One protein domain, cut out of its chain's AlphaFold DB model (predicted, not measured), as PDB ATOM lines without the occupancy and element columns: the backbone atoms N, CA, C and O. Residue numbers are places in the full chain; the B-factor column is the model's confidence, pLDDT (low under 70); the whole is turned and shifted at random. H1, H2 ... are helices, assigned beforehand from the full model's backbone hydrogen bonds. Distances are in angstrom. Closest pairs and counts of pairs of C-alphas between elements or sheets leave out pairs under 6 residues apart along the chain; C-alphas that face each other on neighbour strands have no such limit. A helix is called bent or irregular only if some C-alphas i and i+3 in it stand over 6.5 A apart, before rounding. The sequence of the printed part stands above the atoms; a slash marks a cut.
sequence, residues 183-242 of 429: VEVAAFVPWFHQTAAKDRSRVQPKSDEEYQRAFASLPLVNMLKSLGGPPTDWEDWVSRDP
ATOM      1  N   VAL A 183      96.555 -14.705  -1.426       84.12
ATOM      2  CA  VAL A 183      96.023 -13.795  -0.397       84.12
ATOM      3  C   VAL A 183      97.070 -12.741  -0.036       84.12
ATOM      4  O   VAL A 183      98.169 -13.082   0.394       84.12
ATOM      5  N   GLU A 184      96.697 -11.467  -0.120       84.38
ATOM      6  CA  GLU A 184      97.528 -10.311   0.239       84.38
ATOM      7  C   GLU A 184      97.623 -10.142   1.772       84.38
ATOM      8  O   GLU A 184      97.067  -9.215   2.371       84.38
ATOM      9  N   VAL A 185      98.300 -11.075   2.453       88.56
ATOM     10  CA  VAL A 185      98.330 -11.147   3.930       88.56
ATOM     11  C   VAL A 185      98.884  -9.880   4.585       88.56
ATOM     12  O   VAL A 185      98.352  -9.451   5.610       88.56
ATOM     13  N   ALA A 186      99.882  -9.240   3.969       85.00
ATOM     14  CA  ALA A 186     100.513  -8.033   4.498       85.00
ATOM     15  C   ALA A 186      99.545  -6.840   4.560       85.00
ATOM     16  O   ALA A 186      99.589  -6.057   5.508       85.00
ATOM     17  N   ALA A 187      98.632  -6.726   3.591       82.69
ATOM     18  CA  ALA A 187      97.615  -5.679   3.579       82.69
ATOM     19  C   ALA A 187      96.416  -6.038   4.472       82.69
ATOM     20  O   ALA A 187      95.914  -5.203   5.232       82.69
ATOM     21  N   PHE A 188      95.950  -7.288   4.409       87.06
ATOM     22  CA  PHE A 188      94.646  -7.640   4.968       87.06
ATOM     23  C   PHE A 188      94.674  -8.152   6.399       87.06
ATOM     24  O   PHE A 188      93.727  -7.878   7.131       87.06
ATOM     25  N   VAL A 189      95.729  -8.823   6.863       90.38
ATOM     26  CA  VAL A 189      95.794  -9.252   8.271       90.38
ATOM     27  C   VAL A 189      95.768  -8.036   9.215       90.38
ATOM     28  O   VAL A 189      94.918  -8.016  10.110       90.38
ATOM     29  N   PRO A 190      96.573  -6.967   9.020       88.25
ATOM     30  CA  PRO A 190      96.437  -5.758   9.835       88.25
ATOM     31  C   PRO A 190      95.055  -5.108   9.709       88.25
ATOM     32  O   PRO A 190      94.471  -4.690  10.714       88.25
ATOM     33  N   TRP A 191      94.492  -5.062   8.497       87.44
ATOM     34  CA  TRP A 191      93.180  -4.459   8.264       87.44
ATOM     35  C   TRP A 191      92.053  -5.207   8.984       87.44
ATOM     36  O   TRP A 191      91.242  -4.580   9.672       87.44
ATOM     37  N   PHE A 192      92.012  -6.539   8.894       88.19
ATOM     38  CA  PHE A 192      91.020  -7.343   9.602       88.19
ATOM     39  C   PHE A 192      91.194  -7.231  11.119       88.19
ATOM     40  O   PHE A 192      90.203  -7.052  11.822       88.19
ATOM     41  N   HIS A 193      92.437  -7.255  11.608       86.56
ATOM     42  CA  HIS A 193      92.746  -7.113  13.032       86.56
ATOM     43  C   HIS A 193      92.210  -5.800  13.629       86.56
ATOM     44  O   HIS A 193      91.694  -5.796  14.743       86.56
ATOM     45  N   GLN A 194      92.325  -4.686  12.897       80.81
ATOM     46  CA  GLN A 194      92.049  -3.341  13.427       80.81
ATOM     47  C   GLN A 194      90.686  -2.760  13.017       80.81
ATOM     48  O   GLN A 194      90.112  -1.938  13.734       80.81
ATOM     49  N   THR A 195      90.198  -3.111  11.825       81.94
ATOM     50  CA  THR A 195      89.040  -2.457  11.192       81.94
ATOM     51  C   THR A 195      87.852  -3.392  11.033       81.94
ATOM     52  O   THR A 195      86.727  -2.961  11.258       81.94
ATOM     53  N   ALA A 196      88.074  -4.653  10.657       83.38
ATOM     54  CA  ALA A 196      86.989  -5.622  10.464       83.38
ATOM     55  C   ALA A 196      86.645  -6.421  11.732       83.38
ATOM     56  O   ALA A 196      85.962  -7.445  11.654       83.38
ATOM     57  N   ALA A 197      87.139  -5.968  12.885       81.81
ATOM     58  CA  ALA A 197      86.770  -6.485  14.191       81.81
ATOM     59  C   ALA A 197      85.252  -6.396  14.390       81.81
ATOM     60  O   ALA A 197      84.656  -5.337  14.210       81.81
ATOM     61  N   LYS A 198      84.631  -7.507  14.796       81.56
ATOM     62  CA  LYS A 198      83.219  -7.535  15.214       81.56
ATOM     63  C   LYS A 198      83.009  -6.995  16.630       81.56
ATOM     64  O   LYS A 198      81.870  -6.868  17.071       81.56
ATOM     65  N   ASP A 199      84.096  -6.690  17.337       74.38
ATOM     66  CA  ASP A 199      84.054  -5.920  18.573       74.38
ATOM     67  C   ASP A 199      83.994  -4.418  18.255       74.38
ATOM     68  O   ASP A 199      84.702  -3.908  17.386       74.38
ATOM     69  N   ARG A 200      83.148  -3.707  19.000       68.50
ATOM     70  CA  ARG A 200      83.012  -2.250  18.941       68.50
ATOM     71  C   ARG A 200      84.242  -1.542  19.507       68.50
ATOM     72  O   ARG A 200      84.479  -0.383  19.160       68.50
ATOM     73  N   SER A 201      85.008  -2.205  20.379       64.62
ATOM     74  CA  SER A 201      86.281  -1.696  20.881       64.62
ATOM     75  C   SER A 201      87.364  -1.880  19.812       64.62
ATOM     76  O   SER A 201      87.604  -2.981  19.319       64.62
ATOM     77  N   ARG A 202      87.998  -0.781  19.376       66.06
ATOM     78  CA  ARG A 202      89.086  -0.895  18.400       66.06
ATOM     79  C   ARG A 202      90.280  -1.563  19.054       66.06
ATOM     80  O   ARG A 202      90.795  -1.089  20.068       66.06
ATOM     81  N   VAL A 203      90.748  -2.618  18.408       73.31
ATOM     82  CA  VAL A 203      91.952  -3.320  18.822       73.31
ATOM     83  C   VAL A 203      93.164  -2.491  18.427       73.31
ATOM     84  O   VAL A 203      93.242  -1.960  17.317       73.31
ATOM     85  N   GLN A 204      94.096  -2.346  19.367       78.38
ATOM     86  CA  GLN A 204      95.332  -1.616  19.122       78.38
ATOM     87  C   GLN A 204      96.155  -2.325  18.039       78.38
ATOM     88  O   GLN A 204      96.185  -3.562  18.016       78.38
ATOM     89  N   PRO A 205      96.813  -1.577  17.139       80.69
ATOM     90  CA  PRO A 205      97.711  -2.176  16.164       80.69
ATOM     91  C   PRO A 205      98.828  -2.945  16.877       80.69
ATOM     92  O   PRO A 205      99.249  -2.585  17.979       80.69
ATOM     93  N   LYS A 206      99.299  -4.016  16.239       87.69
ATOM     94  CA  LYS A 206     100.493  -4.745  16.672       87.69
ATOM     95  C   LYS A 206     101.748  -4.086  16.109       87.69
ATOM     96  O   LYS A 206     101.656  -3.294  15.173       87.69
ATOM     97  N   SER A 207     102.900  -4.401  16.690       89.94
ATOM     98  CA  SER A 207     104.187  -3.992  16.122       89.94
ATOM     99  C   SER A 207     104.459  -4.700  14.792       89.94
ATOM    100  O   SER A 207     103.951  -5.798  14.548       89.94
ATOM    101  N   ASP A 208     105.305  -4.103  13.952       87.44
ATOM    102  CA  ASP A 208     105.711  -4.707  12.679       87.44
ATOM    103  C   ASP A 208     106.333  -6.094  12.897       87.44
ATOM    104  O   ASP A 208     105.994  -7.037  12.192       87.44
ATOM    105  N   GLU A 209     107.151  -6.272  13.940       90.50
ATOM    106  CA  GLU A 209     107.739  -7.572  14.292       90.50
ATOM    107  C   GLU A 209     106.695  -8.640  14.647       90.50
ATOM    108  O   GLU A 209     106.882  -9.822  14.350       90.50
ATOM    109  N   GLU A 210     105.605  -8.261  15.320       92.00
ATOM    110  CA  GLU A 210     104.503  -9.181  15.619       92.00
ATOM    111  C   GLU A 210     103.749  -9.569  14.345       92.00
ATOM    112  O   GLU A 210     103.437 -10.747  14.164       92.00
ATOM    113  N   TYR A 211     103.494  -8.611  13.449       90.75
ATOM    114  CA  TYR A 211     102.879  -8.897  12.153       90.75
ATOM    115  C   TYR A 211     103.771  -9.789  11.284       90.75
ATOM    116  O   TYR A 211     103.281 -10.785  10.760       90.75
ATOM    117  N   GLN A 212     105.079  -9.523  11.214       88.38
ATOM    118  CA  GLN A 212     106.030 -10.364  10.476       88.38
ATOM    119  C   GLN A 212     106.069 -11.799  11.015       88.38
ATOM    120  O   GLN A 212     106.016 -12.758  10.245       88.38
ATOM    121  N   ARG A 213     106.063 -11.973  12.345       89.31
ATOM    122  CA  ARG A 213     105.944 -13.305  12.964       89.31
ATOM    123  C   ARG A 213     104.642 -14.012  12.588       89.31
ATOM    124  O   ARG A 213     104.656 -15.222  12.382       89.31
ATOM    125  N   ALA A 214     103.532 -13.282  12.489       90.56
ATOM    126  CA  ALA A 214     102.268 -13.855  12.041       90.56
ATOM    127  C   ALA A 214     102.293 -14.224  10.549       90.56
ATOM    128  O   ALA A 214     101.792 -15.290  10.198       90.56
ATOM    129  N   PHE A 215     102.907 -13.412   9.681       88.00
ATOM    130  CA  PHE A 215     103.029 -13.703   8.243       88.00
ATOM    131  C   PHE A 215     103.850 -14.965   7.962       88.00
ATOM    132  O   PHE A 215     103.541 -15.692   7.024       88.00
ATOM    133  N   ALA A 216     104.823 -15.276   8.820       86.19
ATOM    134  CA  ALA A 216     105.623 -16.498   8.751       86.19
ATOM    135  C   ALA A 216     104.932 -17.745   9.351       86.19
ATOM    136  O   ALA A 216     105.583 -18.768   9.568       86.19
ATOM    137  N   SER A 217     103.630 -17.683   9.668       87.31
ATOM    138  CA  SER A 217     102.900 -18.782  10.314       87.31
ATOM    139  C   SER A 217     101.903 -19.473   9.382       87.31
ATOM    140  O   SER A 217     101.265 -18.852   8.534       87.31
ATOM    141  N   LEU A 218     101.728 -20.782   9.580       88.75
ATOM    142  CA  LEU A 218     100.714 -21.589   8.905       88.75
ATOM    143  C   LEU A 218      99.886 -22.385   9.926       88.75
ATOM    144  O   LEU A 218     100.413 -22.771  10.974       88.75
ATOM    145  N   PRO A 219      98.605 -22.675   9.623       91.81
ATOM    146  CA  PRO A 219      97.862 -22.279   8.415       91.81
ATOM    147  C   PRO A 219      97.381 -20.810   8.443       91.81
ATOM    148  O   PRO A 219      97.140 -20.260   9.516       91.81
ATOM    149  N   LEU A 220      97.161 -20.198   7.264       89.94
ATOM    150  CA  LEU A 220      96.756 -18.779   7.106       89.94
ATOM    151  C   LEU A 220      95.535 -18.379   7.959       89.94
ATOM    152  O   LEU A 220      95.474 -17.280   8.513       89.94
ATOM    153  N   VAL A 221      94.564 -19.285   8.110       92.12
ATOM    154  CA  VAL A 221      93.348 -19.077   8.923       92.12
ATOM    155  C   VAL A 221      93.651 -18.723  10.385       92.12
ATOM    156  O   VAL A 221      92.846 -18.059  11.038       92.12
ATOM    157  N   ASN A 222      94.821 -19.110  10.900       91.31
ATOM    158  CA  ASN A 222      95.207 -18.888  12.290       91.31
ATOM    159  C   ASN A 222      95.966 -17.573  12.522       91.31
ATOM    160  O   ASN A 222      96.139 -17.211  13.683       91.31
ATOM    161  N   MET A 223      96.357 -16.827  11.480       91.94
ATOM    162  CA  MET A 223      97.186 -15.615  11.621       91.94
ATOM    163  C   MET A 223      96.559 -14.549  12.532       91.94
ATOM    164  O   MET A 223      97.221 -13.991  13.403       91.94
ATOM    165  N   LEU A 224      95.258 -14.273  12.390       89.38
ATOM    166  CA  LEU A 224      94.591 -13.325  13.294       89.38
ATOM    167  C   LEU A 224      94.454 -13.873  14.713       89.38
ATOM    168  O   LEU A 224      94.616 -13.120  15.674       89.38
ATOM    169  N   LYS A 225      94.201 -15.179  14.857       87.31
ATOM    170  CA  LYS A 225      94.107 -15.837  16.166       87.31
ATOM    171  C   LYS A 225      95.455 -15.782  16.897       87.31
ATOM    172  O   LYS A 225      95.473 -15.477  18.085       87.31
ATOM    173  N   SER A 226      96.582 -15.979  16.202       88.62
ATOM    174  CA  SER A 226      97.927 -15.889  16.797       88.62
ATOM    175  C   SER A 226      98.307 -14.477  17.238       88.62
ATOM    176  O   SER A 226      99.121 -14.317  18.142       88.62
ATOM    177  N   LEU A 227      97.696 -13.449  16.645       88.88
ATOM    178  CA  LEU A 227      97.848 -12.060  17.084       88.88
ATOM    179  C   LEU A 227      96.967 -11.721  18.302       88.88
ATOM    180  O   LEU A 227      97.081 -10.625  18.853       88.88
ATOM    181  N   GLY A 228      96.102 -12.642  18.746       86.25
ATOM    182  CA  GLY A 228      95.072 -12.359  19.747       86.25
ATOM    183  C   GLY A 228      93.982 -11.430  19.206       86.25
ATOM    184  O   GLY A 228      93.414 -10.644  19.961       86.25
ATOM    185  N   GLY A 229      93.741 -11.479  17.891       80.38
ATOM    186  CA  GLY A 229      92.758 -10.645  17.221       80.38
ATOM    187  C   GLY A 229      91.318 -10.964  17.649       80.38
ATOM    188  O   GLY A 229      91.017 -12.092  18.050       80.38
ATOM    189  N   PRO A 230      90.411  -9.982  17.544       81.75
ATOM    190  CA  PRO A 230      88.998 -10.161  17.861       81.75
ATOM    191  C   PRO A 230      88.317 -11.052  16.804       81.75
ATOM    192  O   PRO A 230      88.897 -11.313  15.745       81.75
ATOM    193  N   PRO A 231      87.066 -11.497  17.029       86.38
ATOM    194  CA  PRO A 231      86.291 -12.169  15.992       86.38
ATOM    195  C   PRO A 231      86.157 -11.294  14.738       86.38
ATOM    196  O   PRO A 231      85.832 -10.109  14.825       86.38
ATOM    197  N   THR A 232      86.387 -11.890  13.571       88.19
ATOM    198  CA  THR A 232      86.262 -11.260  12.247       88.19
ATOM    199  C   THR A 232      85.736 -12.284  11.239       88.19
ATOM    200  O   THR A 232      85.569 -13.453  11.586       88.19
ATOM    201  N   ASP A 233      85.528 -11.869   9.988       87.06
ATOM    202  CA  ASP A 233      85.214 -12.785   8.879       87.06
ATOM    203  C   ASP A 233      86.470 -13.372   8.199       87.06
ATOM    204  O   ASP A 233      86.357 -14.012   7.161       87.06
ATOM    205  N   TRP A 234      87.684 -13.157   8.727       89.50
ATOM    206  CA  TRP A 234      88.940 -13.578   8.076       89.50
ATOM    207  C   TRP A 234      88.948 -15.036   7.635       89.50
ATOM    208  O   TRP A 234      89.320 -15.327   6.502       89.50
ATOM    209  N   GLU A 235      88.525 -15.934   8.524       90.50
ATOM    210  CA  GLU A 235      88.516 -17.370   8.260       90.50
ATOM    211  C   GLU A 235      87.659 -17.701   7.036       90.50
ATOM    212  O   GLU A 235      88.139 -18.406   6.152       90.50
ATOM    213  N   ASP A 236      86.464 -17.119   6.911       87.44
ATOM    214  CA  ASP A 236      85.622 -17.294   5.725       87.44
ATOM    215  C   ASP A 236      86.296 -16.748   4.456       87.44
ATOM    216  O   ASP A 236      86.253 -17.384   3.406       87.44
ATOM    217  N   TRP A 237      86.979 -15.603   4.540       84.31
ATOM    218  CA  TRP A 237      87.626 -14.966   3.383       84.31
ATOM    219  C   TRP A 237      88.842 -15.737   2.844       84.31
ATOM    220  O   TRP A 237      89.096 -15.728   1.632       84.31
ATOM    221  N   VAL A 238      89.606 -16.405   3.713       88.06
ATOM    222  CA  VAL A 238      90.821 -17.133   3.297       88.06
ATOM    223  C   VAL A 238      90.624 -18.636   3.116       88.06
ATOM    224  O   VAL A 238      91.459 -19.262   2.471       88.06
ATOM    225  N   SER A 239      89.545 -19.221   3.646       88.00
ATOM    226  CA  SER A 239      89.263 -20.661   3.507       88.00
ATOM    227  C   SER A 239      88.353 -21.017   2.328       88.00
ATOM    228  O   SER A 239      88.314 -22.179   1.932       88.00
ATOM    229  N   ARG A 240      87.633 -20.042   1.762       84.25
ATOM    230  CA  ARG A 240      86.676 -20.253   0.665       84.25
ATOM    231  C   ARG A 240      87.269 -19.905  -0.688       84.25
ATOM    232  O   ARG A 240      88.084 -18.988  -0.801       84.25
ATOM    233  N   ASP A 241      86.842 -20.603  -1.730       77.50
ATOM    234  CA  ASP A 241      87.223 -20.250  -3.094       77.50
ATOM    235  C   ASP A 241      86.562 -18.933  -3.533       77.50
ATOM    236  O   ASP A 241      85.469 -18.610  -3.066       77.50
ATOM    237  N   PRO A 242      87.168 -18.164  -4.460       72.25
ATOM    238  CA  PRO A 242      86.572 -16.915  -4.943       72.25
ATOM    239  C   PRO A 242      85.192 -17.095  -5.599       72.25
ATOM    240  O   PRO A 242      84.439 -16.133  -5.689       72.25
TER     241      PRO A 242
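AT A GLANCE: This is residues 183 to 242 of the 429 residues of the protein "CocE/NonD family hydrolase" of Mesorhizobium sp. M7A.F.Ca.US.011.01.1.1 (UniProt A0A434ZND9). Four short helices make a small cluster, with H1 and H3 in the middle and H2 and H4 at opposite ends. The long link of residues 195 to 207 loops round the outside from H1 to H2. The 60 printed residues, all helix in class, have H1 to H4 in chain order and no named strand. The whole is compact, with a radius of gyration of the C-alphas of 10.7 A and spans of 30 by 25 by 16 A.

HOW THE PARTS SIT: H1, residues 185 to 194, touches H3, residues 220 to 226, at a steep tilt of 40 degrees; the closest C-alphas, His 193 and Leu 224, are 6.5 A apart. H3, the hub, forms helical hairpins with H2, residues 208 to 215, closest C-alphas Ala 214 and Met 223 at 5.4 A, and H4, residues 234 to 239, closest Val 221 and Glu 235 at 5.2 A. H2 and H4 are apart. In H2 and H4 every O i to N i+4 pair is within hydrogen-bond range, in H1 4 of 6, in H3 1 of 3, beside 3 of 4 O i to N i+3 pairs.

IN THESE COORDINATES: H1 runs 13.8 A from C-alpha 185 at (98.330, -11.147, 3.930), H2 10.4 A, H3 10.2 A, and H4 8.4 A to C-alpha 239 at (89.263, -20.661, 3.507). H3 is irregular: C-alphas 221 and 224 are 7.3 A apart.

THE WHOLE: The farthest C-alphas, Ser 207 and Asp 241, are 30.4 A apart. The printed part has no cut; pLDDT is under 70 at residues 200 to 202.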